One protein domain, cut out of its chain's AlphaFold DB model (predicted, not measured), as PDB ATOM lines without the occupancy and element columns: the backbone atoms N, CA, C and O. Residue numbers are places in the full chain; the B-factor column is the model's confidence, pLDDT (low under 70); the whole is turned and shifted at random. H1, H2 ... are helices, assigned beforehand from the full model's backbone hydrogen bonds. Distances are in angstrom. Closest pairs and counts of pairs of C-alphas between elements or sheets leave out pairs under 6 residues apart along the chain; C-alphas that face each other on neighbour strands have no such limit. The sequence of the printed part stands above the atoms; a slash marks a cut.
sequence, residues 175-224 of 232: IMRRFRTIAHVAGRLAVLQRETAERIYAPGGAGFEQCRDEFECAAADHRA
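This is residues 175 to 224 of the 232 residues of the protein "Hypothetical protein" of Haptolina brevifila (UniProt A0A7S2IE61). Two helices, H1 and H2, meet near their ends as an open L, with a small loop of residues 201 to 207 at the corner. The longer arm, H1, makes most of the longest axis, and H2 turns off at the corner as the shorter arm, leaving the space between the arms empty. The printed part has 50 residues with two named helices, H1 then H2, and no named strand; the class is all helix. The whole is extended, with a radius of gyration of the C-alphas of 17.6 A, and its C-alphas span 55 by 25 by 9 A.

H1 comes first, residues 175 to 200, beginning at C-alpha 175 at (8.181, 37.008, -29.446) and ending at C-alpha 200 at (27.742, 27.073, -0.194), a length of 36.6 A. H2 follows, residues 208 to 224, from C-alpha 208 at (31.766, 28.399, 4.668) to C-alpha 224 at (39.777, 49.403, 14.044), a length of 24.4 A.

H1 and H2 are close but not clearly touching, with 1 pair of C-alphas within 8 A. Their closest C-alphas are those of Ile 200 and Phe 208, 6.4 A apart. Their lines stand about perpendicular, at 77 degrees, and their centres are 31.0 A apart. Residues 175 to 196 of H1 stand free, and so do residues 213 to 224 of H2. In H1 and H2 every O i to N i+4 pair is within hydrogen-bond range.

The two C-alphas farthest apart are those of Ile 175 and Ala 224, 55.2 A. The printed part has no cut, and the link from H1 to H2, 7 residues, is short. The mean pLDDT of the printed part is 85.0; residues 175 to 176 are under 70.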
ATOM      1  N   ILE A 175       7.027  36.449 -30.162       69.81
ATOM      2  CA  ILE A 175       8.181  37.008 -29.446       69.81
ATOM      3  C   ILE A 175       7.888  37.114 -27.948       69.81
ATOM      4  O   ILE A 175       8.701  36.659 -27.163       69.81
ATOM      5  N   MET A 176       6.720  37.598 -27.525       66.00
ATOM      6  CA  MET A 176       6.306  37.638 -26.117       66.00
ATOM      7  C   MET A 176       6.095  36.245 -25.542       66.00
ATOM      8  O   MET A 176       6.392  36.051 -24.371       66.00
ATOM      9  N   ARG A 177       5.620  35.258 -26.318       74.81
ATOM     10  CA  ARG A 177       5.595  33.859 -25.852       74.81
ATOM     11  C   ARG A 177       7.012  33.374 -25.546       74.81
ATOM     12  O   ARG A 177       7.246  32.898 -24.443       74.81
ATOM     13  N   ARG A 178       7.962  33.581 -26.467       81.12
ATOM     14  CA  ARG A 178       9.383  33.258 -26.242       81.12
ATOM     15  C   ARG A 178       9.964  34.043 -25.068       81.12
ATOM     16  O   ARG A 178      10.628  33.459 -24.227       81.12
ATOM     17  N   PHE A 179       9.664  35.333 -24.970       79.56
ATOM     18  CA  PHE A 179      10.145  36.201 -23.903       79.56
ATOM     19  C   PHE A 179       9.587  35.791 -22.540       79.56
ATOM     20  O   PHE A 179      10.331  35.766 -21.573       79.56
ATOM     21  N   ARG A 180       8.313  35.385 -22.451       83.31
ATOM     22  CA  ARG A 180       7.731  34.817 -21.224       83.31
ATOM     23  C   ARG A 180       8.413  33.513 -20.834       83.31
ATOM     24  O   ARG A 180       8.707  33.332 -19.660       83.31
ATOM     25  N   THR A 181       8.692  32.631 -21.794       91.69
ATOM     26  CA  THR A 181       9.445  31.397 -21.525       91.69
ATOM     27  C   THR A 181      10.851  31.713 -21.019       91.69
ATOM     28  O   THR A 181      11.252  31.173 -19.995       91.69
ATOM     29  N   ILE A 182      11.567  32.628 -21.678       90.50
ATOM     30  CA  ILE A 182      12.908  33.063 -21.267       90.50
ATOM     31  C   ILE A 182      12.864  33.693 -19.872       90.50
ATOM     32  O   ILE A 182      13.631  33.286 -19.009       90.50
ATOM     33  N   ALA A 183      11.938  34.618 -19.615       89.69
ATOM     34  CA  ALA A 183      11.782  35.271 -18.317       89.69
ATOM     35  C   ALA A 183      11.449  34.268 -17.203       89.69
ATOM     36  O   ALA A 183      11.979  34.372 -16.103       89.69
ATOM     37  N   HIS A 184      10.617  33.262 -17.487       91.50
ATOM     38  CA  HIS A 184      10.287  32.213 -16.527       91.50
ATOM     39  C   HIS A 184      11.491  31.309 -16.221       91.50
ATOM     40  O   HIS A 184      11.731  30.963 -15.064       91.50
ATOM     41  N   VAL A 185      12.265  30.927 -17.242       95.50
ATOM     42  CA  VAL A 185      13.494  30.138 -17.062       95.50
ATOM     43  C   VAL A 185      14.546  30.946 -16.303       95.50
ATOM     44  O   VAL A 185      15.102  30.438 -15.335       95.50
ATOM     45  N   ALA A 186      14.761  32.209 -16.676       91.56
ATOM     46  CA  ALA A 186      15.681  33.114 -15.992       91.56
ATOM     47  C   ALA A 186      15.280  33.331 -14.525       91.56
ATOM     48  O   ALA A 186      16.128  33.260 -13.643       91.56
ATOM     49  N   GLY A 187      13.982  33.508 -14.249       91.94
ATOM     50  CA  GLY A 187      13.463  33.615 -12.886       91.94
ATOM     51  C   GLY A 187      13.727  32.360 -12.052       91.94
ATOM     52  O   GLY A 187      14.214  32.468 -10.930       91.94
ATOM     53  N   ARG A 188      13.481  31.158 -12.599       91.50
ATOM     54  CA  ARG A 188      13.808  29.899 -11.896       91.50
ATOM     55  C   ARG A 188      15.308  29.735 -11.672       91.50
ATOM     56  O   ARG A 188      15.702  29.279 -10.603       91.50
ATOM     57  N   LEU A 189      16.131  30.107 -12.651       94.25
ATOM     58  CA  LEU A 189      17.585  30.034 -12.532       94.25
ATOM     59  C   LEU A 189      18.102  30.963 -11.428       94.25
ATOM     60  O   LEU A 189      18.928  30.538 -10.632       94.25
ATOM     61  N   ALA A 190      17.569  32.184 -11.332       90.06
ATOM     62  CA  ALA A 190      17.936  33.133 -10.283       90.06
ATOM     63  C   ALA A 190      17.612  32.604  -8.873       90.06
ATOM     64  O   ALA A 190      18.418  32.756  -7.958       90.06
ATOM     65  N   VAL A 191      16.463  31.936  -8.698       90.31
ATOM     66  CA  VAL A 191      16.098  31.302  -7.417       90.31
ATOM     67  C   VAL A 191      17.046  30.148  -7.083       90.31
ATOM     68  O   VAL A 191      17.582  30.109  -5.981       90.31
ATOM     69  N   LEU A 192      17.321  29.255  -8.039       87.50
ATOM     70  CA  LEU A 192      18.246  28.134  -7.824       87.50
ATOM     71  C   LEU A 192      19.673  28.607  -7.525       87.50
ATOM     72  O   LEU A 192      20.357  28.026  -6.683       87.50
ATOM     73  N   GLN A 193      20.125  29.667  -8.196       91.00
ATOM     74  CA  GLN A 193      21.428  30.274  -7.942       91.00
ATOM     75  C   GLN A 193      21.510  30.812  -6.511       91.00
ATOM     76  O   GLN A 193      22.505  30.573  -5.830       91.00
ATOM     77  N   ARG A 194      20.452  31.481  -6.037       86.75
ATOM     78  CA  ARG A 194      20.362  31.960  -4.655       86.75
ATOM     79  C   ARG A 194      20.400  30.811  -3.646       86.75
ATOM     80  O   ARG A 194      21.208  30.860  -2.729       86.75
ATOM     81  N   GLU A 195      19.593  29.768  -3.831       81.19
ATOM     82  CA  GLU A 195      19.586  28.601  -2.931       81.19
ATOM     83  C   GLU A 195      20.945  27.887  -2.893       81.19
ATOM     84  O   GLU A 195      21.393  27.425  -1.845       81.19
ATOM     85  N   THR A 196      21.624  27.803  -4.039       83.19
ATOM     86  CA  THR A 196      22.959  27.196  -4.125       83.19
ATOM     87  C   THR A 196      23.991  28.051  -3.396       83.19
ATOM     88  O   THR A 196      24.803  27.507  -2.653       83.19
ATOM     89  N   ALA A 197      23.931  29.377  -3.545       82.12
ATOM     90  CA  ALA A 197      24.784  30.291  -2.793       82.12
ATOM     91  C   ALA A 197      24.538  30.162  -1.279       82.12
ATOM     92  O   ALA A 197      25.488  29.987  -0.523       82.12
ATOM     93  N   GLU A 198      23.276  30.139  -0.841       77.56
ATOM     94  CA  GLU A 198      22.916  29.946   0.571       77.56
ATOM     95  C   GLU A 198      23.460  28.615   1.129       77.56
ATOM     96  O   GLU A 198      23.914  28.573   2.269       77.56
ATOM     97  N   ARG A 199      23.500  27.540   0.327       75.88
ATOM     98  CA  ARG A 199      24.096  26.250   0.731       75.88
ATOM     99  C   ARG A 199      25.621  26.252   0.758       75.88
ATOM    100  O   ARG A 199      26.200  25.594   1.615       75.88
ATOM    101  N   ILE A 200      26.273  26.955  -0.168       80.00
ATOM    102  CA  ILE A 200      27.742  27.073  -0.194       80.00
ATOM    103  C   ILE A 200      28.241  27.801   1.060       80.00
ATOM    104  O   ILE A 200      29.273  27.414   1.609       80.00
ATOM    105  N   TYR A 201      27.482  28.796   1.523       74.62
ATOM    106  CA  TYR A 201      27.783  29.592   2.714       74.62
ATOM    107  C   TYR A 201      27.140  29.069   4.009       74.62
ATOM    108  O   TYR A 201      27.313  29.672   5.066       74.62
ATOM    109  N   ALA A 202      26.402  27.956   3.964       82.50
ATOM    110  CA  ALA A 202      25.870  27.320   5.166       82.50
ATOM    111  C   ALA A 202      26.989  26.606   5.955       82.50
ATOM    112  O   ALA A 202      27.945  26.131   5.340       82.50
ATOM    113  N   PRO A 203      26.880  26.459   7.290       77.44
ATOM    114  CA  PRO A 203      27.850  25.709   8.089       77.44
ATOM    115  C   PRO A 203      28.087  24.293   7.543       77.44
ATOM    116  O   PRO A 203      27.146  23.514   7.403       77.44
ATOM    117  N   GLY A 204      29.344  23.973   7.220       79.06
ATOM    118  CA  GLY A 204      29.743  22.711   6.577       79.06
ATOM    119  C   GLY A 204      29.716  22.720   5.039       79.06
ATOM    120  O   GLY A 204      30.069  21.717   4.420       79.06
ATOM    121  N   GLY A 205      29.317  23.830   4.412       81.31
ATOM    122  CA  GLY A 205      29.440  24.062   2.973       81.31
ATOM    123  C   GLY A 205      30.881  24.368   2.553       81.31
ATOM    124  O   GLY A 205      31.670  24.895   3.332       81.31
ATOM    125  N   ALA A 206      31.227  24.063   1.298       77.44
ATOM    126  CA  ALA A 206      32.595  24.210   0.784       77.44
ATOM    127  C   ALA A 206      33.130  25.658   0.806       77.44
ATOM    128  O   ALA A 206      34.340  25.848   0.786       77.44
ATOM    129  N   GLY A 207      32.250  26.667   0.844       75.12
ATOM    130  CA  GLY A 207      32.626  28.084   0.931       75.12
ATOM    131  C   GLY A 207      32.468  28.688   2.328       75.12
ATOM    132  O   GLY A 207      32.705  29.881   2.497       75.12
ATOM    133  N   PHE A 208      32.052  27.901   3.323       81.94
ATOM    134  CA  PHE A 208      31.766  28.399   4.668       81.94
ATOM    135  C   PHE A 208      33.009  28.958   5.361       81.94
ATOM    136  O   PHE A 208      32.951  30.054   5.910       81.94
ATOM    137  N   GLU A 209      34.129  28.231   5.315       82.56
ATOM    138  CA  GLU A 209      35.375  28.642   5.977       82.56
ATOM    139  C   GLU A 209      35.923  29.935   5.373       82.56
ATOM    140  O   GLU A 209      36.149  30.898   6.096       82.56
ATOM    141  N   GLN A 210      36.009  30.005   4.042       80.94
ATOM    142  CA  GLN A 210      36.480  31.199   3.343       80.94
ATOM    143  C   GLN A 210      35.607  32.425   3.645       80.94
ATOM    144  O   GLN A 210      36.116  33.513   3.895       80.94
ATOM    145  N   CYS A 211      34.286  32.249   3.678       79.44
ATOM    146  CA  CYS A 211      33.374  33.347   3.968       79.44
ATOM    147  C   CYS A 211      33.447  33.784   5.436       79.44
ATOM    148  O   CYS A 211      33.414  34.977   5.727       79.44
ATOM    149  N   ARG A 212      33.598  32.834   6.369       87.06
ATOM    150  CA  ARG A 212      33.834  33.144   7.784       87.06
ATOM    151  C   ARG A 212      35.097  33.987   7.950       87.06
ATOM    152  O   ARG A 212      35.033  35.020   8.609       87.06
ATOM    153  N   ASP A 213      36.195  33.587   7.319       88.69
ATOM    154  CA  ASP A 213      37.480  34.283   7.423       88.69
ATOM    155  C   ASP A 213      37.406  35.703   6.816       88.69
ATOM    156  O   ASP A 213      37.940  36.656   7.389       88.69
ATOM    157  N   GLU A 214      36.674  35.885   5.709       87.50
ATOM    158  CA  GLU A 214      36.389  37.209   5.127       87.50
ATOM    159  C   GLU A 214      35.580  38.105   6.083       87.50
ATOM    160  O   GLU A 214      35.910  39.282   6.263       87.50
ATOM    161  N   PHE A 215      34.546  37.563   6.736       88.94
ATOM    162  CA  PHE A 215      33.746  38.309   7.714       88.94
ATOM    163  C   PHE A 215      34.530  38.649   8.985       88.94
ATOM    164  O   PHE A 215      34.333  39.727   9.550       88.94
ATOM    165  N   GLU A 216      35.423  37.766   9.433       93.19
ATOM    166  CA  GLU A 216      36.310  38.032  10.569       93.19
ATOM    167  C   GLU A 216      37.291  39.167  10.256       93.19
ATOM    168  O   GLU A 216      37.423  40.092  11.066       93.19
ATOM    169  N   CYS A 217      37.895  39.160   9.063       90.94
ATOM    170  CA  CYS A 217      38.734  40.262   8.586       90.94
ATOM    171  C   CYS A 217      37.947  41.583   8.532       90.94
ATOM    172  O   CYS A 217      38.361  42.579   9.126       90.94
ATOM    173  N   ALA A 218      36.765  41.585   7.908       88.44
ATOM    174  CA  ALA A 218      35.939  42.788   7.788       88.44
ATOM    175  C   ALA A 218      35.473  43.334   9.154       88.44
ATOM    176  O   ALA A 218      35.406  44.549   9.365       88.44
ATOM    177  N   ALA A 219      35.168  42.454  10.112       92.56
ATOM    178  CA  ALA A 219      34.805  42.853  11.469       92.56
ATOM    179  C   ALA A 219      35.996  43.454  12.235       92.56
ATOM    180  O   ALA A 219      35.804  44.389  13.021       92.56
ATOM    181  N   ALA A 220      37.210  42.941  12.018       92.06
ATOM    182  CA  ALA A 220      38.427  43.511  12.587       92.06
ATOM    183  C   ALA A 220      38.689  44.925  12.041       92.06
ATOM    184  O   ALA A 220      38.897  45.849  12.834       92.06
ATOM    185  N   ASP A 221      38.557  45.118  10.726       91.38
ATOM    186  CA  ASP A 221      38.711  46.424  10.074       91.38
ATOM    187  C   ASP A 221      37.675  47.444  10.573       91.38
ATOM    188  O   ASP A 221      38.011  48.585  10.902       91.38
ATOM    189  N   HIS A 222      36.412  47.029  10.718       91.25
ATOM    190  CA  HIS A 222      35.358  47.897  11.249       91.25
ATOM    191  C   HIS A 222      35.619  48.295  12.713       91.25
ATOM    192  O   HIS A 222      35.419  49.450  13.092       91.25
ATOM    193  N   ARG A 223      36.096  47.364  13.554       91.06
ATOM    194  CA  ARG A 223      36.476  47.671  14.949       91.06
ATOM    195  C   ARG A 223      37.651  48.644  15.014       91.06
ATOM    196  O   ARG A 223      37.615  49.559  15.832       91.06
ATOM    197  N   ALA A 224      38.652  48.477  14.149       88.56
ATOM    198  CA  ALA A 224      39.777  49.403  14.044       88.56
ATOM    199  C   ALA A 224      39.321  50.813  13.620       88.56
ATOM    200  O   ALA A 224      39.753  51.801  14.214       88.56
TER     201      ALA A 224